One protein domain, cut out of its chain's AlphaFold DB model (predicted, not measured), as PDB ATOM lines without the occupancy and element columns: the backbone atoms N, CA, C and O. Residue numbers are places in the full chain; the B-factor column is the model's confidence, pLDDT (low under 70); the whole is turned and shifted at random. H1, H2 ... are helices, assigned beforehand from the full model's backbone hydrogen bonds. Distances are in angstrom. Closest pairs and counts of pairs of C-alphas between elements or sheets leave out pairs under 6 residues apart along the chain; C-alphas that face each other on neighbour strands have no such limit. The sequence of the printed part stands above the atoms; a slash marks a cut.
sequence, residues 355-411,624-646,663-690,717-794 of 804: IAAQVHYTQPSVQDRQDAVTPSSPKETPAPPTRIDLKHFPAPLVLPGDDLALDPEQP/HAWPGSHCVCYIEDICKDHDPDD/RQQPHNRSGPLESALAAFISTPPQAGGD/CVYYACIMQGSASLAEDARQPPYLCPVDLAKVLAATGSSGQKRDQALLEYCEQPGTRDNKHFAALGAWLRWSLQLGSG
ATOM      1  N   ILE A 355     362.319 264.707 272.876       82.88
ATOM      2  CA  ILE A 355     361.696 263.894 273.939       82.88
ATOM      3  C   ILE A 355     361.689 264.616 275.282       82.88
ATOM      4  O   ILE A 355     360.703 264.511 276.003       82.88
ATOM      5  N   ALA A 356     362.718 265.415 275.587       85.75
ATOM      6  CA  ALA A 356     362.804 266.199 276.822       85.75
ATOM      7  C   ALA A 356     361.489 266.925 277.159       85.75
ATOM      8  O   ALA A 356     360.957 266.796 278.257       85.75
ATOM      9  N   ALA A 357     360.918 267.635 276.184       84.06
ATOM     10  CA  ALA A 357     359.675 268.373 276.384       84.06
ATOM     11  C   ALA A 357     358.450 267.460 276.589       84.06
ATOM     12  O   ALA A 357     357.506 267.862 277.269       84.06
ATOM     13  N   GLN A 358     358.453 266.262 275.994       79.81
ATOM     14  CA  GLN A 358     357.360 265.291 276.098       79.81
ATOM     15  C   GLN A 358     357.298 264.666 277.492       79.81
ATOM     16  O   GLN A 358     356.218 264.570 278.064       79.81
ATOM     17  N   VAL A 359     358.457 264.326 278.059       80.25
ATOM     18  CA  VAL A 359     358.589 263.795 279.426       80.25
ATOM     19  C   VAL A 359     358.644 264.903 280.479       80.25
ATOM     20  O   VAL A 359     358.983 264.659 281.624       80.25
ATOM     21  N   HIS A 360     358.317 266.144 280.103       86.00
ATOM     22  CA  HIS A 360     358.314 267.319 280.979       86.00
ATOM     23  C   HIS A 360     359.673 267.707 281.585       86.00
ATOM     24  O   HIS A 360     359.735 268.639 282.389       86.00
ATOM     25  N   TYR A 361     360.775 267.111 281.125       87.94
ATOM     26  CA  TYR A 361     362.110 267.590 281.452       87.94
ATOM     27  C   TYR A 361     362.349 268.964 280.808       87.94
ATOM     28  O   TYR A 361     362.235 269.162 279.593       87.94
ATOM     29  N   THR A 362     362.722 269.938 281.634       87.88
ATOM     30  CA  THR A 362     363.115 271.273 281.179       87.88
ATOM     31  C   THR A 362     364.524 271.560 281.658       87.88
ATOM     32  O   THR A 362     364.768 271.656 282.857       87.88
ATOM     33  N   GLN A 363     365.453 271.755 280.718       90.69
ATOM     34  CA  GLN A 363     366.800 272.179 281.080       90.69
ATOM     35  C   GLN A 363     366.740 273.516 281.848       90.69
ATOM     36  O   GLN A 363     366.100 274.456 281.356       90.69
ATOM     37  N   PRO A 364     367.447 273.647 282.989       90.38
ATOM     38  CA  PRO A 364     367.538 274.908 283.719       90.38
ATOM     39  C   PRO A 364     367.958 276.079 282.818       90.38
ATOM     40  O   PRO A 364     368.764 275.926 281.886       90.38
ATOM     41  N   SER A 365     367.413 277.271 283.080       89.12
ATOM     42  CA  SER A 365     367.629 278.427 282.209       89.12
ATOM     43  C   SER A 365     369.107 278.834 282.165       89.12
ATOM     44  O   SER A 365     369.933 278.403 282.967       89.12
ATOM     45  N   VAL A 366     369.491 279.672 281.194       86.50
ATOM     46  CA  VAL A 366     370.873 280.191 281.142       86.50
ATOM     47  C   VAL A 366     371.227 280.933 282.434       86.50
ATOM     48  O   VAL A 366     372.361 280.815 282.886       86.50
ATOM     49  N   GLN A 367     370.271 281.655 283.027       87.50
ATOM     50  CA  GLN A 367     370.483 282.363 284.286       87.50
ATOM     51  C   GLN A 367     370.640 281.375 285.444       87.50
ATOM     52  O   GLN A 367     371.646 281.445 286.137       87.50
ATOM     53  N   ASP A 368     369.748 280.385 285.565       89.69
ATOM     54  CA  ASP A 368     369.842 279.360 286.619       89.69
ATOM     55  C   ASP A 368     371.178 278.610 286.546       89.69
ATOM     56  O   ASP A 368     371.811 278.347 287.560       89.69
ATOM     57  N   ARG A 369     371.665 278.320 285.332       90.75
ATOM     58  CA  ARG A 369     372.972 277.680 285.116       90.75
ATOM     59  C   ARG A 369     374.154 278.585 285.456       90.75
ATOM     60  O   ARG A 369     375.187 278.083 285.887       90.75
ATOM     61  N   GLN A 370     374.037 279.897 285.255       87.38
ATOM     62  CA  GLN A 370     375.051 280.862 285.698       87.38
ATOM     63  C   GLN A 370     375.074 280.972 287.222       87.38
ATOM     64  O   GLN A 370     376.150 280.958 287.827       87.38
ATOM     65  N   ASP A 371     373.896 281.030 287.831       87.75
ATOM     66  CA  ASP A 371     373.727 281.131 289.276       87.75
ATOM     67  C   ASP A 371     374.195 279.842 289.963       87.75
ATOM     68  O   ASP A 371     374.907 279.906 290.960       87.75
ATOM     69  N   ALA A 372     373.951 278.676 289.354       90.75
ATOM     70  CA  ALA A 372     374.391 277.378 289.859       90.75
ATOM     71  C   ALA A 372     375.917 277.226 289.974       90.75
ATOM     72  O   ALA A 372     376.385 276.368 290.719       90.75
ATOM     73  N   VAL A 373     376.704 278.031 289.252       87.00
ATOM     74  CA  VAL A 373     378.174 278.061 289.366       87.00
ATOM     75  C   VAL A 373     378.640 279.188 290.296       87.00
ATOM     76  O   VAL A 373     379.758 279.144 290.806       87.00
ATOM     77  N   THR A 374     377.820 280.219 290.515       80.56
ATOM     78  CA  THR A 374     378.235 281.459 291.180       80.56
ATOM     79  C   THR A 374     378.068 281.360 292.702       80.56
ATOM     80  O   THR A 374     376.956 281.155 293.178       80.56
ATOM     81  N   PRO A 375     379.132 281.563 293.504       76.38
ATOM     82  CA  PRO A 375     379.005 281.590 294.959       76.38
ATOM     83  C   PRO A 375     378.186 282.795 295.433       76.38
ATOM     84  O   PRO A 375     378.384 283.913 294.950       76.38
ATOM     85  N   SER A 376     377.353 282.598 296.456       71.88
ATOM     86  CA  SER A 376     376.523 283.662 297.045       71.88
ATOM     87  C   SER A 376     377.346 284.739 297.774       71.88
ATOM     88  O   SER A 376     376.946 285.903 297.810       71.88
ATOM     89  N   SER A 377     378.532 284.386 298.299       66.31
ATOM     90  CA  SER A 377     379.429 285.286 299.048       66.31
ATOM     91  C   SER A 377     380.904 285.154 298.613       66.31
ATOM     92  O   SER A 377     381.693 284.462 299.259       66.31
ATOM     93  N   PRO A 378     381.359 285.893 297.577       57.47
ATOM     94  CA  PRO A 378     382.708 285.756 296.997       57.47
ATOM     95  C   PRO A 378     383.889 286.066 297.937       57.47
ATOM     96  O   PRO A 378     385.040 285.847 297.569       57.47
ATOM     97  N   LYS A 379     383.634 286.659 299.113       49.94
ATOM     98  CA  LYS A 379     384.666 287.016 300.104       49.94
ATOM     99  C   LYS A 379     384.989 285.885 301.085       49.94
ATOM    100  O   LYS A 379     386.041 285.945 301.714       49.94
ATOM    101  N   GLU A 380     384.107 284.896 301.214       50.59
ATOM    102  CA  GLU A 380     384.232 283.777 302.163       50.59
ATOM    103  C   GLU A 380     384.329 282.422 301.445       50.59
ATOM    104  O   GLU A 380     384.941 281.492 301.968       50.59
ATOM    105  N   THR A 381     383.831 282.332 300.208       52.16
ATOM    106  CA  THR A 381     383.880 281.125 299.373       52.16
ATOM    107  C   THR A 381     385.004 281.228 298.330       52.16
ATOM    108  O   THR A 381     385.116 282.264 297.666       52.16
ATOM    109  N   PRO A 382     385.846 280.190 298.131       53.09
ATOM    110  CA  PRO A 382     386.827 280.179 297.048       53.09
ATOM    111  C   PRO A 382     386.126 280.424 295.707       53.09
ATOM    112  O   PRO A 382     385.217 279.682 295.342       53.09
ATOM    113  N   ALA A 383     386.523 281.471 294.976       48.81
ATOM    114  CA  ALA A 383     385.936 281.760 293.672       48.81
ATOM    115  C   ALA A 383     386.193 280.581 292.710       48.81
ATOM    116  O   ALA A 383     387.347 280.143 292.612       48.81
ATOM    117  N   PRO A 384     385.175 280.074 291.987       52.38
ATOM    118  CA  PRO A 384     385.383 279.042 290.985       52.38
ATOM    119  C   PRO A 384     386.385 279.570 289.948       52.38
ATOM    120  O   PRO A 384     386.225 280.680 289.425       52.38
ATOM    121  N   PRO A 385     387.478 278.840 289.680       46.31
ATOM    122  CA  PRO A 385     388.479 279.309 288.748       46.31
ATOM    123  C   PRO A 385     387.914 279.202 287.331       46.31
ATOM    124  O   PRO A 385     387.445 278.147 286.922       46.31
ATOM    125  N   THR A 386     388.071 280.287 286.576       50.03
ATOM    126  CA  THR A 386     387.788 280.474 285.142       50.03
ATOM    127  C   THR A 386     386.386 280.940 284.749       50.03
ATOM    128  O   THR A 386     385.350 280.537 285.262       50.03
ATOM    129  N   ARG A 387     386.397 281.867 283.789       53.19
ATOM    130  CA  ARG A 387     385.242 282.457 283.121       53.19
ATOM    131  C   ARG A 387     384.730 281.423 282.113       53.19
ATOM    132  O   ARG A 387     385.108 281.473 280.946       53.19
ATOM    133  N   ILE A 388     383.981 280.428 282.582       58.22
ATOM    134  CA  ILE A 388     383.525 279.327 281.731       58.22
ATOM    135  C   ILE A 388     382.410 279.842 280.820       58.22
ATOM    136  O   ILE A 388     381.362 280.289 281.284       58.22
ATOM    137  N   ASP A 389     382.643 279.805 279.510       68.00
ATOM    138  CA  ASP A 389     381.609 280.137 278.539       68.00
ATOM    139  C   ASP A 389     380.644 278.952 278.399       68.00
ATOM    140  O   ASP A 389     380.898 277.989 277.668       68.00
ATOM    141  N   LEU A 390     379.539 279.051 279.139       74.44
ATOM    142  CA  LEU A 390     378.485 278.047 279.289       74.44
ATOM    143  C   LEU A 390     377.855 277.577 277.969       74.44
ATOM    144  O   LEU A 390     377.208 276.533 277.945       74.44
ATOM    145  N   LYS A 391     378.027 278.322 276.869       74.50
ATOM    146  CA  LYS A 391     377.421 278.003 275.566       74.50
ATOM    147  C   LYS A 391     378.065 276.811 274.845       74.50
ATOM    148  O   LYS A 391     377.556 276.400 273.808       74.50
ATOM    149  N   HIS A 392     379.189 276.305 275.353       83.69
ATOM    150  CA  HIS A 392     379.961 275.221 274.733       83.69
ATOM    151  C   HIS A 392     379.715 273.843 275.355       83.69
ATOM    152  O   HIS A 392     380.319 272.866 274.920       83.69
ATOM    153  N   PHE A 393     378.843 273.765 276.359       89.69
ATOM    154  CA  PHE A 393     378.423 272.515 276.977       89.69
ATOM    155  C   PHE A 393     377.011 272.180 276.483       89.69
ATOM    156  O   PHE A 393     376.118 273.024 276.629       89.69
ATOM    157  N   PRO A 394     376.792 271.002 275.873       93.06
ATOM    158  CA  PRO A 394     375.461 270.562 275.468       93.06
ATOM    159  C   PRO A 394     374.520 270.423 276.664       93.06
ATOM    160  O   PRO A 394     374.961 270.217 277.797       93.06
ATOM    161  N   ALA A 395     373.219 270.525 276.416       93.94
ATOM    162  CA  ALA A 395     372.211 270.077 277.366       93.94
ATOM    163  C   ALA A 395     372.340 268.574 277.662       93.94
ATOM    164  O   ALA A 395     372.920 267.854 276.850       93.94
ATOM    165  N   PRO A 396     371.800 268.087 278.793       94.38
ATOM    166  CA  PRO A 396     371.598 266.659 278.983       94.38
ATOM    167  C   PRO A 396     370.846 266.076 277.788       94.38
ATOM    168  O   PRO A 396     369.811 266.603 277.368       94.38
ATOM    169  N   LEU A 397     371.392 265.007 277.220       92.62
ATOM    170  CA  LEU A 397     370.687 264.238 276.213       92.62
ATOM    171  C   LEU A 397     369.625 263.395 276.921       92.62
ATOM    172  O   LEU A 397     369.974 262.596 277.780       92.62
ATOM    173  N   VAL A 398     368.359 263.595 276.558       89.50
ATOM    174  CA  VAL A 398     367.216 262.865 277.121       89.50
ATOM    175  C   VAL A 398     366.574 262.058 276.002       89.50
ATOM    176  O   VAL A 398     365.851 262.611 275.182       89.50
ATOM    177  N   LEU A 399     366.878 260.777 275.882       85.12
ATOM    178  CA  LEU A 399     366.203 259.872 274.952       85.12
ATOM    179  C   LEU A 399     365.234 258.972 275.722       85.12
ATOM    180  O   LEU A 399     365.225 258.986 276.952       85.12
ATOM    181  N   PRO A 400     364.359 258.226 275.042       77.06
ATOM    182  CA  PRO A 400     363.423 257.403 275.772       77.06
ATOM    183  C   PRO A 400     364.089 256.250 276.522       77.06
ATOM    184  O   PRO A 400     365.010 255.617 276.012       77.06
ATOM    185  N   GLY A 401     363.599 255.986 277.735       75.31
ATOM    186  CA  GLY A 401     364.201 255.020 278.656       75.31
ATOM    187  C   GLY A 401     365.459 255.518 279.376       75.31
ATOM    188  O   GLY A 401     366.005 254.763 280.176       75.31
ATOM    189  N   ASP A 402     365.902 256.755 279.118       86.50
ATOM    190  CA  ASP A 402     367.006 257.394 279.846       86.50
ATOM    191  C   ASP A 402     366.595 257.759 281.274       86.50
ATOM    192  O   ASP A 402     365.419 258.006 281.545       86.50
ATOM    193  N   ASP A 403     367.572 257.881 282.172       85.62
ATOM    194  CA  ASP A 403     367.363 258.218 283.586       85.62
ATOM    195  C   ASP A 403     366.506 259.485 283.752       85.62
ATOM    196  O   ASP A 403     365.463 259.456 284.398       85.62
ATOM    197  N   LEU A 404     366.846 260.566 283.040       88.44
ATOM    198  CA  LEU A 404     366.079 261.823 283.058       88.44
ATOM    199  C   LEU A 404     364.741 261.764 282.305       88.44
ATOM    200  O   LEU A 404     363.941 262.693 282.410       88.44
ATOM    201  N   ALA A 405     364.502 260.725 281.504       83.50
ATOM    202  CA  ALA A 405     363.185 260.478 280.923       83.50
ATOM    203  C   ALA A 405     362.277 259.711 281.894       83.50
ATOM    204  O   ALA A 405     361.064 259.916 281.876       83.50
ATOM    205  N   LEU A 406     362.862 258.853 282.737       77.19
ATOM    206  CA  LEU A 406     362.169 258.115 283.792       77.19
ATOM    207  C   LEU A 406     361.910 258.989 285.029       77.19
ATOM    208  O   LEU A 406     360.835 258.887 285.619       77.19
ATOM    209  N   ASP A 407     362.854 259.866 285.376       82.44
ATOM    210  CA  ASP A 407     362.747 260.850 286.456       82.44
ATOM    211  C   ASP A 407     363.096 262.277 285.972       82.44
ATOM    212  O   ASP A 407     364.198 262.793 286.185       82.44
ATOM    213  N   PRO A 408     362.156 262.955 285.288       86.31
ATOM    214  CA  PRO A 408     362.370 264.298 284.747       86.31
ATOM    215  C   PRO A 408     362.438 265.396 285.819       86.31
ATOM    216  O   PRO A 408     362.837 266.522 285.505       86.31
ATOM    217  N   GLU A 409     362.035 265.097 287.061       85.75
ATOM    218  CA  GLU A 409     362.006 266.036 288.189       85.75
ATOM    219  C   GLU A 409     363.235 265.908 289.105       85.75
ATOM    220  O   GLU A 409     363.292 266.581 290.139       85.75
ATOM    221  N   GLN A 410     364.233 265.105 288.708       84.69
ATOM    222  CA  GLN A 410     365.496 264.928 289.425       84.69
ATOM    223  C   GLN A 410     366.055 266.286 289.907       84.69
ATOM    224  O   GLN A 410     366.327 267.180 289.089       84.69
ATOM    225  N   PRO A 411     366.233 266.480 291.229       87.81
ATOM    226  CA  PRO A 411     366.557 267.785 291.779       87.81
ATOM    227  C   PRO A 411     367.963 268.231 291.351       87.81
ATOM    228  O   PRO A 411     368.923 267.462 291.456       87.81
ATOM    229  N   HIS A 624     377.360 256.171 267.925       88.56
ATOM    230  CA  HIS A 624     376.725 257.295 268.615       88.56
ATOM    231  C   HIS A 624     377.009 257.303 270.125       88.56
ATOM    232  O   HIS A 624     376.353 258.025 270.873       88.56
ATOM    233  N   ALA A 625     378.009 256.548 270.592       92.44
ATOM    234  CA  ALA A 625     378.599 256.793 271.906       92.44
ATOM    235  C   ALA A 625     379.244 258.192 271.927       92.44
ATOM    236  O   ALA A 625     379.464 258.810 270.881       92.44
ATOM    237  N   TRP A 626     379.573 258.733 273.101       95.12
ATOM    238  CA  TRP A 626     380.283 260.014 273.143       95.12
ATOM    239  C   TRP A 626     381.611 259.933 272.348       95.12
ATOM    240  O   TRP A 626     382.383 258.986 272.555       95.12
ATOM    241  N   PRO A 627     381.927 260.904 271.459       93.88
ATOM    242  CA  PRO A 627     381.309 262.231 271.279       93.88
ATOM    243  C   PRO A 627     380.179 262.332 270.231       93.88
ATOM    244  O   PRO A 627     379.663 263.428 270.016       93.88
ATOM    245  N   GLY A 628     379.790 261.236 269.576       92.31
ATOM    246  CA  GLY A 628     378.737 261.195 268.550       92.31
ATOM    247  C   GLY A 628     377.302 261.261 269.088       92.31
ATOM    248  O   GLY A 628     376.370 261.481 268.318       92.31
ATOM    249  N   SER A 629     377.110 261.141 270.405       93.06
ATOM    250  CA  SER A 629     375.788 261.040 271.047       93.06
ATOM    251  C   SER A 629     374.831 262.199 270.774       93.06
ATOM    252  O   SER A 629     373.620 262.016 270.807       93.06
ATOM    253  N   HIS A 630     375.354 263.384 270.457       93.12
ATOM    254  CA  HIS A 630     374.552 264.575 270.157       93.12
ATOM    255  C   HIS A 630     374.313 264.789 268.657       93.12
ATOM    256  O   HIS A 630     373.978 265.894 268.220       93.12
ATOM    257  N   CYS A 631     374.527 263.755 267.847       91.44
ATOM    258  CA  CYS A 631     374.268 263.814 266.422       91.44
ATOM    259  C   CYS A 631     372.781 264.042 266.142       91.44
ATOM    260  O   CYS A 631     371.921 263.303 266.614       91.44
ATOM    261  N   VAL A 632     372.475 265.054 265.329       86.81
ATOM    262  CA  VAL A 632     371.089 265.392 264.981       86.81
ATOM    263  C   VAL A 632     370.432 264.252 264.205       86.81
ATOM    264  O   VAL A 632     369.282 263.947 264.486       86.81
ATOM    265  N   CYS A 633     371.161 263.588 263.292       82.50
ATOM    266  CA  CYS A 633     370.644 262.446 262.519       82.50
ATOM    267  C   CYS A 633     370.082 261.371 263.462       82.50
ATOM    268  O   CYS A 633     368.972 260.891 263.273       82.50
ATOM    269  N   TYR A 634     370.856 261.071 264.502       85.69
ATOM    270  CA  TYR A 634     370.655 259.988 265.445       85.69
ATOM    271  C   TYR A 634     369.527 260.307 266.409       85.69
ATOM    272  O   TYR A 634     368.615 259.509 266.588       85.69
ATOM    273  N   ILE A 635     369.554 261.517 266.971       85.69
ATOM    274  CA  ILE A 635     368.496 261.994 267.853       85.69
ATOM    275  C   ILE A 635     367.180 262.054 267.088       85.69
ATOM    276  O   ILE A 635     366.172 261.590 267.601       85.69
ATOM    277  N   GLU A 636     367.162 262.601 265.872       80.38
ATOM    278  CA  GLU A 636     365.941 262.645 265.071       80.38
ATOM    279  C   GLU A 636     365.430 261.250 264.724       80.38
ATOM    280  O   GLU A 636     364.222 261.067 264.729       80.38
ATOM    281  N   ASP A 637     366.304 260.295 264.408       75.06
ATOM    282  CA  ASP A 637     365.908 258.914 264.117       75.06
ATOM    283  C   ASP A 637     365.233 258.271 265.331       75.06
ATOM    284  O   ASP A 637     364.083 257.854 265.245       75.06
ATOM    285  N   ILE A 638     365.874 258.353 266.501       70.88
ATOM    286  CA  ILE A 638     365.307 257.843 267.754       70.88
ATOM    287  C   ILE A 638     364.021 258.585 268.134       70.88
ATOM    288  O   ILE A 638     363.080 257.975 268.619       70.88
ATOM    289  N   CYS A 639     363.940 259.898 267.920       71.25
ATOM    290  CA  CYS A 639     362.763 260.677 268.315       71.25
ATOM    291  C   CYS A 639     361.591 260.557 267.325       71.25
ATOM    292  O   CYS A 639     360.455 260.815 267.719       71.25
ATOM    293  N   LYS A 640     361.831 260.217 266.049       63.41
ATOM    294  CA  LYS A 640     360.779 260.082 265.019       63.41
ATOM    295  C   LYS A 640     359.799 258.965 265.343       63.41
ATOM    296  O   LYS A 640     358.611 259.127 265.089       63.41
ATOM    297  N   ASP A 641     360.282 257.895 265.959       47.06
ATOM    298  CA  ASP A 641     359.445 256.767 266.365       47.06
ATOM    299  C   ASP A 641     358.575 257.095 267.599       47.06
ATOM    300  O   ASP A 641     357.730 256.293 267.994       47.06
ATOM    301  N   HIS A 642     358.734 258.289 268.186       46.47
ATOM    302  CA  HIS A 642     358.147 258.716 269.461       46.47
ATOM    303  C   HIS A 642     357.393 260.059 269.385       46.47
ATOM    304  O   HIS A 642     357.263 260.762 270.384       46.47
ATOM    305  N   ASP A 643     356.873 260.448 268.213       40.56
ATOM    306  CA  ASP A 643     356.006 261.635 268.065       40.56
ATOM    307  C   ASP A 643     354.524 261.275 268.358       40.56
ATOM    308  O   ASP A 643     353.900 260.573 267.559       40.56
ATOM    309  N   PRO A 644     353.908 261.733 269.469       38.62
ATOM    310  CA  PRO A 644     352.496 261.460 269.763       38.62
ATOM    311  C   PRO A 644     351.524 262.248 268.864       38.62
ATOM    312  O   PRO A 644     350.347 261.896 268.785       38.62
ATOM    313  N   ASP A 645     351.991 263.290 268.161       34.06
ATOM    314  CA  ASP A 645     351.176 264.142 267.274       34.06
ATOM    315  C   ASP A 645     350.921 263.517 265.881       34.06
ATOM    316  O   ASP A 645     350.255 264.134 265.044       34.06
ATOM    317  N   ASP A 646     351.406 262.293 265.625       34.91
ATOM    318  CA  ASP A 646     350.951 261.453 264.500       34.91
ATOM    319  C   ASP A 646     349.794 260.507 264.904       34.91
ATOM    320  O   ASP A 646     349.398 259.621 264.145       34.91
ATOM    321  N   ARG A 663     367.518 273.262 265.855       40.06
ATOM    322  CA  ARG A 663     368.016 274.387 265.071       40.06
ATOM    323  C   ARG A 663     369.312 273.943 264.394       40.06
ATOM    324  O   ARG A 663     370.377 274.094 264.977       40.06
ATOM    325  N   GLN A 664     369.211 273.405 263.175       40.12
ATOM    326  CA  GLN A 664     370.358 273.006 262.360       40.12
ATOM    327  C   GLN A 664     371.297 274.204 262.227       40.12
ATOM    328  O   GLN A 664     370.984 275.191 261.554       40.12
ATOM    329  N   GLN A 665     372.428 274.147 262.925       40.38
ATOM    330  CA  GLN A 665     373.507 275.088 262.700       40.38
ATOM    331  C   GLN A 665     374.437 274.465 261.664       40.38
ATOM    332  O   GLN A 665     374.863 273.326 261.849       40.38
ATOM    333  N   PRO A 666     374.731 275.160 260.554       34.53
ATOM    334  CA  PRO A 666     375.707 274.668 259.592       34.53
ATOM    335  C   PRO A 666     377.069 274.467 260.275       34.53
ATOM    336  O   PRO A 666     377.377 275.172 261.237       34.53
ATOM    337  N   HIS A 667     377.881 273.554 259.727       41.78
ATOM    338  CA  HIS A 667     379.239 273.126 260.128       41.78
ATOM    339  C   HIS A 667     380.297 274.225 260.407       41.78
ATOM    340  O   HIS A 667     381.472 273.926 260.575       41.78
ATOM    341  N   ASN A 668     379.923 275.499 260.474       39.97
ATOM    342  CA  ASN A 668     380.832 276.620 260.684       39.97
ATOM    343  C   ASN A 668     381.087 276.968 262.166       39.97
ATOM    344  O   ASN A 668     381.574 278.061 262.450       39.97
ATOM    345  N   ARG A 669     380.769 276.083 263.124       51.84
ATOM    346  CA  ARG A 669     381.152 276.264 264.537       51.84
ATOM    347  C   ARG A 669     382.407 275.460 264.882       51.84
ATOM    348  O   ARG A 669     382.436 274.246 264.736       51.84
ATOM    349  N   SER A 670     383.423 276.151 265.391       69.62
ATOM    350  CA  SER A 670     384.646 275.592 265.977       69.62
ATOM    351  C   SER A 670     384.492 275.378 267.495       69.62
ATOM    352  O   SER A 670     385.116 276.071 268.301       69.62
ATOM    353  N   GLY A 671     383.617 274.453 267.905       80.12
ATOM    354  CA  GLY A 671     383.366 274.135 269.316       80.12
ATOM    355  C   GLY A 671     384.150 272.920 269.839       80.12
ATOM    356  O   GLY A 671     384.802 272.200 269.070       80.12
ATOM    357  N   PRO A 672     384.127 272.681 271.165       89.00
ATOM    358  CA  PRO A 672     384.848 271.566 271.773       89.00
ATOM    359  C   PRO A 672     384.246 270.203 271.416       89.00
ATOM    360  O   PRO A 672     384.996 269.237 271.284       89.00
ATOM    361  N   LEU A 673     382.924 270.112 271.214       91.19
ATOM    362  CA  LEU A 673     382.274 268.856 270.836       91.19
ATOM    363  C   LEU A 673     382.567 268.502 269.376       91.19
ATOM    364  O   LEU A 673     382.907 267.359 269.090       91.19
ATOM    365  N   GLU A 674     382.530 269.481 268.467       90.00
ATOM    366  CA  GLU A 674     382.928 269.287 267.070       90.00
ATOM    367  C   GLU A 674     384.407 268.901 266.965       90.00
ATOM    368  O   GLU A 674     384.763 268.024 266.184       90.00
ATOM    369  N   SER A 675     385.272 269.506 267.789       90.69
ATOM    370  CA  SER A 675     386.695 269.142 267.858       90.69
ATOM    371  C   SER A 675     386.894 267.708 268.363       90.69
ATOM    372  O   SER A 675     387.719 266.972 267.820       90.69
ATOM    373  N   ALA A 676     386.130 267.299 269.381       93.62
ATOM    374  CA  ALA A 676     386.141 265.935 269.904       93.62
ATOM    375  C   ALA A 676     385.663 264.924 268.855       93.62
ATOM    376  O   ALA A 676     386.338 263.923 268.623       93.62
ATOM    377  N   LEU A 677     384.553 265.210 268.172       92.06
ATOM    378  CA  LEU A 677     384.020 264.376 267.098       92.06
ATOM    379  C   LEU A 677     384.992 264.273 265.916       92.06
ATOM    380  O   LEU A 677     385.237 263.178 265.415       92.06
ATOM    381  N   ALA A 678     385.598 265.383 265.493       88.81
ATOM    382  CA  ALA A 678     386.585 265.371 264.418       88.81
ATOM    383  C   ALA A 678     387.794 264.492 264.773       88.81
ATOM    384  O   ALA A 678     388.266 263.723 263.935       88.81
ATOM    385  N   ALA A 679     388.277 264.556 266.019       90.62
ATOM    386  CA  ALA A 679     389.338 263.675 266.502       90.62
ATOM    387  C   ALA A 679     388.888 262.207 266.564       90.62
ATOM    388  O   ALA A 679     389.653 261.325 266.178       90.62
ATOM    389  N   PHE A 680     387.648 261.942 266.984       89.81
ATOM    390  CA  PHE A 680     387.069 260.598 267.017       89.81
ATOM    391  C   PHE A 680     387.029 259.955 265.624       89.81
ATOM    392  O   PHE A 680     387.523 258.844 265.448       89.81
ATOM    393  N   ILE A 681     386.511 260.682 264.627       85.12
ATOM    394  CA  ILE A 681     386.370 260.217 263.238       85.12
ATOM    395  C   ILE A 681     387.736 260.071 262.553       85.12
ATOM    396  O   ILE A 681     387.967 259.114 261.818       85.12
ATOM    397  N   SER A 682     388.654 261.018 262.773       85.12
ATOM    398  CA  SER A 682     389.968 261.021 262.108       85.12
ATOM    399  C   SER A 682     390.978 260.046 262.710       85.12
ATOM    400  O   SER A 682     392.005 259.782 262.082       85.12
ATOM    401  N   THR A 683     390.709 259.501 263.899       81.81
ATOM    402  CA  THR A 683     391.577 258.499 264.525       81.81
ATOM    403  C   THR A 683     391.309 257.131 263.886       81.81
ATOM    404  O   THR A 683     390.218 256.577 264.055       81.81
ATOM    405  N   PRO A 684     392.271 256.564 263.133       70.88
ATOM    406  CA  PRO A 684     392.052 255.317 262.417       70.88
ATOM    407  C   PRO A 684     391.859 254.143 263.393       70.88
ATOM    408  O   PRO A 684     392.503 254.111 264.444       70.88
ATOM    409  N   PRO A 685     391.008 253.153 263.058       64.19
ATOM    410  CA  PRO A 685     390.932 251.910 263.821       64.19
ATOM    411  C   PRO A 685     392.286 251.181 263.790       64.19
ATOM    412  O   PRO A 685     393.020 251.246 262.799       64.19
ATOM    413  N   GLN A 686     392.632 250.490 264.878       61.62
ATOM    414  CA  GLN A 686     393.872 249.718 264.931       61.62
ATOM    415  C   GLN A 686     393.771 248.462 264.052       61.62
ATOM    416  O   GLN A 686     392.689 248.060 263.621       61.62
ATOM    417  N   ALA A 687     394.911 247.833 263.748       44.47
ATOM    418  CA  ALA A 687     394.951 246.614 262.940       44.47
ATOM    419  C   ALA A 687     394.131 245.493 263.616       44.47
ATOM    420  O   ALA A 687     394.609 244.857 264.551       44.47
ATOM    421  N   GLY A 688     392.897 245.274 263.143       46.38
ATOM    422  CA  GLY A 688     391.941 244.319 263.717       46.38
ATOM    423  C   GLY A 688     390.599 244.903 264.190       46.38
ATOM    424  O   GLY A 688     389.760 244.118 264.614       46.38
ATOM    425  N   GLY A 689     390.372 246.223 264.100       60.44
ATOM    426  CA  GLY A 689     389.110 246.878 264.489       60.44
ATOM    427  C   GLY A 689     389.293 247.961 265.561       60.44
ATOM    428  O   GLY A 689     390.379 248.526 265.707       60.44
ATOM    429  N   ASP A 690     388.226 248.274 266.305       62.38
ATOM    430  CA  ASP A 690     388.326 249.136 267.490       62.38
ATOM    431  C   ASP A 690     389.204 248.473 268.567       62.38
ATOM    432  O   ASP A 690     389.139 247.263 268.791       62.38
ATOM    433  N   CYS A 717     373.816 265.100 287.733       95.44
ATOM    434  CA  CYS A 717     373.777 266.393 287.070       95.44
ATOM    435  C   CYS A 717     372.621 266.487 286.077       95.44
ATOM    436  O   CYS A 717     372.515 265.683 285.157       95.44
ATOM    437  N   VAL A 718     371.829 267.553 286.197       94.75
ATOM    438  CA  VAL A 718     370.702 267.851 285.295       94.75
ATOM    439  C   VAL A 718     370.904 269.137 284.483       94.75
ATOM    440  O   VAL A 718     370.023 269.562 283.739       94.75
ATOM    441  N   TYR A 719     372.060 269.797 284.623       93.75
ATOM    442  CA  TYR A 719     372.326 271.099 283.999       93.75
ATOM    443  C   TYR A 719     372.857 270.991 282.562       93.75
ATOM    444  O   TYR A 719     372.513 271.812 281.705       93.75
ATOM    445  N   TYR A 720     373.723 270.009 282.310       94.81
ATOM    446  CA  TYR A 720     374.486 269.832 281.071       94.81
ATOM    447  C   TYR A 720     374.768 268.354 280.821       94.81
ATOM    448  O   TYR A 720     374.750 267.563 281.762       94.81
ATOM    449  N   ALA A 721     375.145 268.018 279.586       95.56
ATOM    450  CA  ALA A 721     375.850 266.777 279.324       95.56
ATOM    451  C   ALA A 721     377.085 266.712 280.242       95.56
ATOM    452  O   ALA A 721     377.945 267.595 280.192       95.56
ATOM    453  N   CYS A 722     377.147 265.723 281.128       96.38
ATOM    454  CA  CYS A 722     378.141 265.661 282.199       96.38
ATOM    455  C   CYS A 722     378.425 264.208 282.571       96.38
ATOM    456  O   CYS A 722     377.517 263.387 282.572       96.38
ATOM    457  N   ILE A 723     379.660 263.918 282.981       97.38
ATOM    458  CA  ILE A 723     380.018 262.623 283.576       97.38
ATOM    459  C   ILE A 723     379.181 262.277 284.816       97.38
ATOM    460  O   ILE A 723     379.100 261.115 285.183       97.38
ATOM    461  N   MET A 724     378.587 263.278 285.469       97.44
ATOM    462  CA  MET A 724     377.729 263.099 286.640       97.44
ATOM    463  C   MET A 724     376.256 262.880 286.291       97.44
ATOM    464  O   MET A 724     375.441 262.903 287.194       97.44
ATOM    465  N   GLN A 725     375.858 262.721 285.029       95.44
ATOM    466  CA  GLN A 725     374.464 262.363 284.731       95.44
ATOM    467  C   GLN A 725     374.144 260.945 285.229       95.44
ATOM    468  O   GLN A 725     375.002 260.065 285.145       95.44
ATOM    469  N   GLY A 726     372.916 260.710 285.695       91.00
ATOM    470  CA  GLY A 726     372.434 259.357 285.984       91.00
ATOM    471  C   GLY A 726     372.294 258.519 284.712       91.00
ATOM    472  O   GLY A 726     372.268 259.058 283.605       91.00
ATOM    473  N   SER A 727     372.294 257.194 284.856       90.56
ATOM    474  CA  SER A 727     372.144 256.245 283.747       90.56
ATOM    475  C   SER A 727     371.226 255.095 284.140       90.56
ATOM    476  O   SER A 727     371.518 254.371 285.088       90.56
ATOM    477  N   ALA A 728     370.192 254.858 283.341       83.44
ATOM    478  CA  ALA A 728     369.282 253.725 283.454       83.44
ATOM    479  C   ALA A 728     369.739 252.507 282.624       83.44
ATOM    480  O   ALA A 728     369.204 251.408 282.772       83.44
ATOM    481  N   SER A 729     370.729 252.674 281.737       84.00
ATOM    482  CA  SER A 729     371.255 251.593 280.891       84.00
ATOM    483  C   SER A 729     372.710 251.812 280.459       84.00
ATOM    484  O   SER A 729     373.236 252.924 280.512       84.00
ATOM    485  N   LEU A 730     373.363 250.761 279.941       88.38
ATOM    486  CA  LEU A 730     374.704 250.880 279.343       88.38
ATOM    487  C   LEU A 730     374.732 251.676 278.040       88.38
ATOM    488  O   LEU A 730     375.739 252.310 277.732       88.38
ATOM    489  N   ALA A 731     373.646 251.630 277.268       86.56
ATOM    490  CA  ALA A 731     373.529 252.402 276.040       86.56
ATOM    491  C   ALA A 731     373.445 253.909 276.340       86.56
ATOM    492  O   ALA A 731     374.038 254.717 275.624       86.56
ATOM    493  N   GLU A 732     372.747 254.298 277.411       91.44
ATOM    494  CA  GLU A 732     372.742 255.675 277.916       91.44
ATOM    495  C   GLU A 732     374.105 256.078 278.476       91.44
ATOM    496  O   GLU A 732     374.683 257.079 278.055       91.44
ATOM    497  N   ASP A 733     374.667 255.254 279.352       93.31
ATOM    498  CA  ASP A 733     375.973 255.468 279.961       93.31
ATOM    499  C   ASP A 733     377.070 255.688 278.892       93.31
ATOM    500  O   ASP A 733     377.868 256.627 278.987       93.31
ATOM    501  N   ALA A 734     377.080 254.903 277.807       93.25
ATOM    502  CA  ALA A 734     378.016 255.060 276.689       93.25
ATOM    503  C   ALA A 734     377.874 256.401 275.938       93.25
ATOM    504  O   ALA A 734     378.836 256.871 275.320       93.25
ATOM    505  N   ARG A 735     376.698 257.040 275.985       94.06
ATOM    506  CA  ARG A 735     376.445 258.361 275.387       94.06
ATOM    507  C   ARG A 735     376.911 259.522 276.258       94.06
ATOM    508  O   ARG A 735     377.059 260.634 275.731       94.06
ATOM    509  N   GLN A 736     377.143 259.285 277.549       95.38
ATOM    510  CA  GLN A 736     377.573 260.317 278.482       95.38
ATOM    511  C   GLN A 736     379.025 260.755 278.241       95.38
ATOM    512  O   GLN A 736     379.891 259.938 277.912       95.38
ATOM    513  N   PRO A 737     379.333 262.050 278.425       96.06
ATOM    514  CA  PRO A 737     380.686 262.545 278.252       96.06
ATOM    515  C   PRO A 737     381.617 262.159 279.416       96.06
ATOM    516  O   PRO A 737     381.186 262.041 280.559       96.06
ATOM    517  N   PRO A 738     382.938 262.085 279.180       95.69
ATOM    518  CA  PRO A 738     383.936 261.837 280.223       95.69
ATOM    519  C   PRO A 738     384.387 263.115 280.964       95.69
ATOM    520  O   PRO A 738     385.312 263.067 281.779       95.69
ATOM    521  N   TYR A 739     383.798 264.276 280.660       94.94
ATOM    522  CA  TYR A 739     384.149 265.567 281.262       94.94
ATOM    523  C   TYR A 739     383.123 266.008 282.316       94.94
ATOM    524  O   TYR A 739     381.961 265.610 282.289       94.94
ATOM    525  N   LEU A 740     383.552 266.886 283.227       95.00
ATOM    526  CA  LEU A 740     382.661 267.580 284.159       95.00
ATOM    527  C   LEU A 740     382.098 268.837 283.500       95.00
ATOM    528  O   LEU A 740     382.839 269.581 282.850       95.00
ATOM    529  N   CYS A 741     380.809 269.095 283.697       93.88
ATOM    530  CA  CYS A 741     380.208 270.369 283.328       93.88
ATOM    531  C   CYS A 741     380.711 271.505 284.244       93.88
ATOM    532  O   CYS A 741     381.334 271.236 285.272       93.88
ATOM    533  N   PRO A 742     380.433 272.783 283.933       91.12
ATOM    534  CA  PRO A 742     380.924 273.918 284.718       91.12
ATOM    535  C   PRO A 742     380.509 273.886 286.199       91.12
ATOM    536  O   PRO A 742     381.302 274.270 287.059       91.12
ATOM    537  N   VAL A 743     379.297 273.401 286.491       92.69
ATOM    538  CA  VAL A 743     378.755 273.289 287.857       92.69
ATOM    539  C   VAL A 743     379.537 272.244 288.651       92.69
ATOM    540  O   VAL A 743     380.116 272.554 289.691       92.69
ATOM    541  N   ASP A 744     379.641 271.023 288.131       95.50
ATOM    542  CA  ASP A 744     380.310 269.930 288.844       95.50
ATOM    543  C   ASP A 744     381.832 270.078 288.854       95.50
ATOM    544  O   ASP A 744     382.499 269.680 289.810       95.50
ATOM    545  N   LEU A 745     382.401 270.729 287.835       93.69
ATOM    546  CA  LEU A 745     383.809 271.101 287.828       93.69
ATOM    547  C   LEU A 745     384.118 272.068 288.975       93.69
ATOM    548  O   LEU A 745     385.119 271.874 289.661       93.69
ATOM    549  N   ALA A 746     383.270 273.069 289.231       91.50
ATOM    550  CA  ALA A 746     383.462 273.983 290.358       91.50
ATOM    551  C   ALA A 746     383.489 273.231 291.702       91.50
ATOM    552  O   ALA A 746     384.392 273.463 292.510       91.50
ATOM    553  N   LYS A 747     382.574 272.271 291.898       94.00
ATOM    554  CA  LYS A 747     382.518 271.412 293.095       94.00
ATOM    555  C   LYS A 747     383.800 270.589 293.257       94.00
ATOM    556  O   LYS A 747     384.459 270.643 294.297       94.00
ATOM    557  N   VAL A 748     384.235 269.892 292.201       94.50
ATOM    558  CA  VAL A 748     385.463 269.076 292.231       94.50
ATOM    559  C   VAL A 748     386.710 269.929 292.471       94.50
ATOM    560  O   VAL A 748     387.590 269.539 293.240       94.50
ATOM    561  N   LEU A 749     386.816 271.110 291.860       92.56
ATOM    562  CA  LEU A 749     387.959 272.003 292.067       92.56
ATOM    563  C   LEU A 749     388.000 272.564 293.493       92.56
ATOM    564  O   LEU A 749     389.073 272.598 294.097       92.56
ATOM    565  N   ALA A 750     386.846 272.925 294.060       91.00
ATOM    566  CA  ALA A 750     386.749 273.344 295.456       91.00
ATOM    567  C   ALA A 750     387.124 272.211 296.424       91.00
ATOM    568  O   ALA A 750     387.873 272.442 297.373       91.00
ATOM    569  N   ALA A 751     386.679 270.978 296.162       92.12
ATOM    570  CA  ALA A 751     387.014 269.818 296.985       92.12
ATOM    571  C   ALA A 751     388.508 269.456 296.924       92.12
ATOM    572  O   ALA A 751     389.135 269.149 297.939       92.12
ATOM    573  N   THR A 752     389.101 269.491 295.730       93.00
ATOM    574  CA  THR A 752     390.494 269.070 295.507       93.00
ATOM    575  C   THR A 752     391.521 270.161 295.822       93.00
ATOM    576  O   THR A 752     392.700 269.860 296.024       93.00
ATOM    577  N   GLY A 753     391.098 271.429 295.850       90.12
ATOM    578  CA  GLY A 753     391.987 272.587 295.958       90.12
ATOM    579  C   GLY A 753     392.852 272.814 294.711       90.12
ATOM    580  O   GLY A 753     393.891 273.474 294.792       90.12
ATOM    581  N   SER A 754     392.473 272.235 293.568       90.19
ATOM    582  CA  SER A 754     393.173 272.403 292.293       90.19
ATOM    583  C   SER A 754     392.551 273.507 291.437       90.19
ATOM    584  O   SER A 754     391.567 274.143 291.796       90.19
ATOM    585  N   SER A 755     393.157 273.760 290.283       88.56
ATOM    586  CA  SER A 755     392.643 274.683 289.266       88.56
ATOM    587  C   SER A 755     392.241 273.898 288.024       88.56
ATOM    588  O   SER A 755     392.955 272.951 287.682       88.56
ATOM    589  N   GLY A 756     391.209 274.347 287.301       85.62
ATOM    590  CA  GLY A 756     390.770 273.718 286.047       85.62
ATOM    591  C   GLY A 756     391.928 273.492 285.076       85.62
ATOM    592  O   GLY A 756     392.146 272.370 284.641       85.62
ATOM    593  N   GLN A 757     392.789 274.499 284.885       87.56
ATOM    594  CA  GLN A 757     393.976 274.389 284.030       87.56
ATOM    595  C   GLN A 757     394.908 273.229 284.421       87.56
ATOM    596  O   GLN A 757     395.320 272.460 283.562       87.56
ATOM    597  N   LYS A 758     395.245 273.078 285.710       90.19
ATOM    598  CA  LYS A 758     396.113 271.982 286.186       90.19
ATOM    599  C   LYS A 758     395.468 270.611 286.004       90.19
ATOM    600  O   LYS A 758     396.167 269.657 285.675       90.19
ATOM    601  N   ARG A 759     394.163 270.504 286.261       93.50
ATOM    602  CA  ARG A 759     393.406 269.259 286.093       93.50
ATOM    603  C   ARG A 759     393.328 268.867 284.618       93.50
ATOM    604  O   ARG A 759     393.698 267.753 284.266       93.50
ATOM    605  N   ASP A 760     392.907 269.793 283.767       93.62
ATOM    606  CA  ASP A 760     392.711 269.542 282.341       93.62
ATOM    607  C   ASP A 760     394.041 269.280 281.629       93.62
ATOM    608  O   ASP A 760     394.105 268.407 280.768       93.62
ATOM    609  N   GLN A 761     395.123 269.948 282.043       95.25
ATOM    610  CA  GLN A 761     396.477 269.650 281.573       95.25
ATOM    611  C   GLN A 761     396.913 268.227 281.958       95.25
ATOM    612  O   GLN A 761     397.425 267.504 281.111       95.25
ATOM    613  N   ALA A 762     396.666 267.791 283.199       96.31
ATOM    614  CA  ALA A 762     396.999 266.431 283.631       96.31
ATOM    615  C   ALA A 762     396.183 265.360 282.881       96.31
ATOM    616  O   ALA A 762     396.707 264.298 282.544       96.31
ATOM    617  N   LEU A 763     394.903 265.630 282.600       97.19
ATOM    618  CA  LEU A 763     394.061 264.735 281.801       97.19
ATOM    619  C   LEU A 763     394.518 264.694 280.340       97.19
ATOM    620  O   LEU A 763     394.569 263.620 279.745       97.19
ATOM    621  N   LEU A 764     394.899 265.843 279.774       97.06
ATOM    622  CA  LEU A 764     395.419 265.922 278.413       97.06
ATOM    623  C   LEU A 764     396.723 265.130 278.286       97.06
ATOM    624  O   LEU A 764     396.866 264.336 277.361       97.06
ATOM    625  N   GLU A 765     397.628 265.276 279.254       97.06
ATOM    626  CA  GLU A 765     398.862 264.493 279.328       97.06
ATOM    627  C   GLU A 765     398.590 262.987 279.374       97.06
ATOM    628  O   GLU A 765     399.342 262.230 278.768       97.06
ATOM    629  N   TYR A 766     397.522 262.531 280.039       96.19
ATOM    630  CA  TYR A 766     397.107 261.126 279.993       96.19
ATOM    631  C   TYR A 766     396.597 260.718 278.604       96.19
ATOM    632  O   TYR A 766     396.992 259.673 278.084       96.19
ATOM    633  N   CYS A 767     395.748 261.537 277.981       95.75
ATOM    634  CA  CYS A 767     395.201 261.285 276.645       95.75
ATOM    635  C   CYS A 767     396.268 261.274 275.539       95.75
ATOM    636  O   CYS A 767     396.049 260.656 274.504       95.75
ATOM    637  N   GLU A 768     397.407 261.942 275.733       93.25
ATOM    638  CA  GLU A 768     398.486 262.043 274.738       93.25
ATOM    639  C   GLU A 768     399.564 260.947 274.868       93.25
ATOM    640  O   GLU A 768     400.495 260.888 274.054       93.25
ATOM    641  N   GLN A 769     399.441 260.042 275.845       91.31
ATOM    642  CA  GLN A 769     400.377 258.928 276.031       91.31
ATOM    643  C   GLN A 769     400.264 257.871 274.914       91.31
ATOM    644  O   GLN A 769     399.192 257.656 274.341       91.31
ATOM    645  N   PRO A 770     401.361 257.156 274.592       84.62
ATOM    646  CA  PRO A 770     401.292 255.976 273.733       84.62
ATOM    647  C   PRO A 770     400.301 254.944 274.287       84.62
ATOM    648  O   PRO A 770     400.352 254.615 275.473       84.62
ATOM    649  N   GLY A 771     399.413 254.423 273.437       79.38
ATOM    650  CA  GLY A 771     398.375 253.465 273.842       79.38
ATOM    651  C   GLY A 771     397.073 254.084 274.370       79.38
ATOM    652  O   GLY A 771     396.093 253.360 274.511       79.38
ATOM    653  N   THR A 772     397.026 255.396 274.624       86.12
ATOM    654  CA  THR A 772     395.770 256.145 274.834       86.12
ATOM    655  C   THR A 772     395.483 257.050 273.643       86.12
ATOM    656  O   THR A 772     394.388 256.996 273.096       86.12
ATOM    657  N   ARG A 773     396.477 257.803 273.159       84.50
ATOM    658  CA  ARG A 773     396.319 258.743 272.032       84.50
ATOM    659  C   ARG A 773     395.851 258.098 270.726       84.50
ATOM    660  O   ARG A 773     395.301 258.779 269.870       84.50
ATOM    661  N   ASP A 774     396.116 256.802 270.576       83.31
ATOM    662  CA  ASP A 774     395.810 256.014 269.381       83.31
ATOM    663  C   ASP A 774     394.403 255.374 269.459       83.31
ATOM    664  O   ASP A 774     393.998 254.657 268.549       83.31
ATOM    665  N   ASN A 775     393.658 255.607 270.548       89.81
ATOM    666  CA  ASN A 775     392.268 255.186 270.718       89.81
ATOM    667  C   ASN A 775     391.317 256.379 270.521       89.81
ATOM    668  O   ASN A 775     391.523 257.461 271.072       89.81
ATOM    669  N   LYS A 776     390.233 256.154 269.770       90.75
ATOM    670  CA  LYS A 776     389.299 257.199 269.324       90.75
ATOM    671  C   LYS A 776     388.658 257.991 270.473       90.75
ATOM    672  O   LYS A 776     388.571 259.215 270.386       90.75
ATOM    673  N   HIS A 777     388.250 257.337 271.567       93.06
ATOM    674  CA  HIS A 777     387.589 258.019 272.691       93.06
ATOM    675  C   HIS A 777     388.561 258.896 273.490       93.06
ATOM    676  O   HIS A 777     388.223 260.017 273.878       93.06
ATOM    677  N   PHE A 778     389.794 258.434 273.702       94.88
ATOM    678  CA  PHE A 778     390.822 259.249 274.354       94.88
ATOM    679  C   PHE A 778     391.317 260.384 273.453       94.88
ATOM    680  O   PHE A 778     391.556 261.482 273.955       94.88
ATOM    681  N   ALA A 779     391.413 260.168 272.138       93.31
ATOM    682  CA  ALA A 779     391.713 261.225 271.173       93.31
ATOM    683  C   ALA A 779     390.634 262.323 271.180       93.31
ATOM    684  O   ALA A 779     390.964 263.514 271.212       93.31
ATOM    685  N   ALA A 780     389.356 261.928 271.239       95.12
ATOM    686  CA  ALA A 780     388.223 262.836 271.390       95.12
ATOM    687  C   ALA A 780     388.303 263.655 272.689       95.12
ATOM    688  O   ALA A 780     388.182 264.881 272.659       95.12
ATOM    689  N   LEU A 781     388.586 263.003 273.825       96.56
ATOM    690  CA  LEU A 781     388.791 263.686 275.106       96.56
ATOM    691  C   LEU A 781     389.992 264.639 275.072       96.56
ATOM    692  O   LEU A 781     389.888 265.776 275.527       96.56
ATOM    693  N   GLY A 782     391.109 264.236 274.467       96.12
ATOM    694  CA  GLY A 782     392.268 265.110 274.288       96.12
ATOM    695  C   GLY A 782     391.939 266.360 273.465       96.12
ATOM    696  O   GLY A 782     392.360 267.463 273.809       96.12
ATOM    697  N   ALA A 783     391.141 266.226 272.402       94.56
ATOM    698  CA  ALA A 783     390.686 267.370 271.612       94.56
ATOM    699  C   ALA A 783     389.761 268.307 272.409       94.56
ATOM    700  O   ALA A 783     389.960 269.523 272.371       94.56
ATOM    701  N   TRP A 784     388.830 267.755 273.194       93.88
ATOM    702  CA  TRP A 784     387.990 268.522 274.120       93.88
ATOM    703  C   TRP A 784     388.824 269.325 275.138       93.88
ATOM    704  O   TRP A 784     388.592 270.517 275.361       93.88
ATOM    705  N   LEU A 785     389.830 268.687 275.743       93.69
ATOM    706  CA  LEU A 785     390.692 269.298 276.760       93.69
ATOM    707  C   LEU A 785     391.598 270.388 276.178       93.69
ATOM    708  O   LEU A 785     391.728 271.454 276.781       93.69
ATOM    709  N   ARG A 786     392.172 270.180 274.983       92.75
ATOM    710  CA  ARG A 786     392.948 271.219 274.279       92.75
ATOM    711  C   ARG A 786     392.121 272.478 274.054       92.75
ATOM    712  O   ARG A 786     392.609 273.580 274.291       92.75
ATOM    713  N   TRP A 787     390.871 272.307 273.639       87.50
ATOM    714  CA  TRP A 787     389.956 273.421 273.432       87.50
ATOM    715  C   TRP A 787     389.640 274.143 274.757       87.50
ATOM    716  O   TRP A 787     389.742 275.367 274.846       87.50
ATOM    717  N   SER A 788     389.370 273.382 275.823       82.75
ATOM    718  CA  SER A 788     389.107 273.919 277.170       82.75
ATOM    719  C   SER A 788     390.288 274.738 277.722       82.75
ATOM    720  O   SER A 788     390.102 275.834 278.253       82.75
ATOM    721  N   LEU A 789     391.523 274.264 277.524       86.06
ATOM    722  CA  LEU A 789     392.747 274.961 277.941       86.06
ATOM    723  C   LEU A 789     393.006 276.257 277.151       86.06
ATOM    724  O   LEU A 789     393.525 277.222 277.716       86.06
ATOM    725  N   GLN A 790     392.630 276.308 275.867       81.19
ATOM    726  CA  GLN A 790     392.762 277.509 275.031       81.19
ATOM    727  C   GLN A 790     391.821 278.639 275.473       81.19
ATOM    728  O   GLN A 790     392.220 279.802 275.461       81.19
ATOM    729  N   LEU A 791     390.603 278.322 275.925       67.69
ATOM    730  CA  LEU A 791     389.714 279.332 276.513       67.69
ATOM    731  C   LEU A 791     390.274 279.926 277.814       67.69
ATOM    732  O   LEU A 791     390.104 281.117 278.080       67.69
ATOM    733  N   GLY A 792     390.930 279.101 278.633       56.47
ATOM    734  CA  GLY A 792     391.461 279.505 279.935       56.47
ATOM    735  C   GLY A 792     392.700 280.407 279.871       56.47
ATOM    736  O   GLY A 792     392.976 281.118 280.837       56.47
ATOM    737  N   SER A 793     393.440 280.413 278.756       53.03
ATOM    738  CA  SER A 793     394.711 281.141 278.608       53.03
ATOM    739  C   SER A 793     394.571 282.596 278.131       53.03
ATOM    740  O   SER A 793     395.560 283.327 278.101       53.03
ATOM    741  N   GLY A 794     393.360 283.052 277.784       45.31
ATOM    742  CA  GLY A 794     393.098 284.449 277.416       45.31
ATOM    743  C   GLY A 794     393.718 284.911 276.089       45.31
ATOM    744  O   GLY A 794     393.735 286.114 275.822       45.31
TER     745      GLY A 794
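Overview. This is residues 355 to 411, 624 to 646, 663 to 690 and 717 to 794 of the 804 residues of the protein "GST N-terminal domain-containing protein" of Emericella nidulans (strain FGSC A4 / ATCC 38163 / CBS 112.46 / NRRL 194 / M139) (UniProt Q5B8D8). Three helices, H5, H9 and H8, lie side by side in a row with H9 in the middle, running opposite ways to both its neighbours, and H7, about perpendicular to H8, makes a corner with it where H8 begins. Away from this row the model is mostly winding chain, including residues 717 to 729 and the long stretch 372 to 402, with the short helices H1, H2, H3, H4 and H6 scattered along it. The printed part has 186 residues with nine named helices, H1 to H9 in order along the chain, and no named strand. The class is all helix, though the helices hold 80 of the 186 residues, under half. The whole is compact, with a radius of gyration of the C-alphas of 17.5 A and spans of 54 by 49 by 32 A.

Along the chain. H1 is residues 355 to 358, beginning at C-alpha 355 (361.696, 263.894, 273.939). H2 is residues 366 to 371, and H3 is residues 403 to 406. H4 is residues 632 to 640, 11.6 A long. H5, residues 672 to 682, is 15.2 A long and begins at C-alpha 672 (384.848, 271.566, 271.773). H6 is residues 730 to 735. H7, residues 742 to 752, is 15.2 A long, and H8, residues 756 to 767, is 16.2 A long. H9, residues 776 to 792, is the longest at 24.8 A and ends at C-alpha 792 (391.461, 279.505, 279.935).

Arrangement. H9 touches H5, with the closest C-alphas those of Ala 676 and Ala 780, 4.0 A apart. They run opposite ways at a shallow tilt of 33 degrees, only just short of steep. H8 and H9 form a helical hairpin: they touch, with the closest C-alphas those of Leu 764 and Gly 782, 5.3 A apart, and run opposite ways at a shallow tilt of 26 degrees. H5 and H8 are apart. H7 and H8 are close but not clearly touching, about perpendicular at 87 degrees; their closest C-alphas, of Leu 749 and Gly 756, are 6.9 A apart. H2 is close to H7 but not clearly touching it, with the closest C-alphas those of Arg 369 and Val 743, 7.8 A apart. H1 is close to but not clearly touching H3, with C-alphas of Ala 356 and Ala 405 closest at 7.0 A, and H4, with those of Ile 355 and Cys 639 closest at 6.6 A. H6 touches no helix; it is apart from H3, but only just, at 8.2 A. Every O i to N i+4 pair is within hydrogen-bond range in H2, H4, H5, H7, H8 and H9; in H6 it is 1 of 2, and H1 and H3 are too short for such a pair.

Size, cuts and confidence. The two C-alphas farthest apart, of Lys 379 and Gly 688, are 56.6 A apart. Three cuts leave out residues 412 to 623, 647 to 662 and 691 to 716, with C-alpha gaps of 27.4 A, 21.4 A and 29.9 A. Of the links that are printed whole, H2 to H3 is long and H7 to H8 is tight. The mean pLDDT of the printed part is 81.1; residues 377 to 389, 640 to 646, 663 to 670, 685 to 690 and 791 to 794 are under 70.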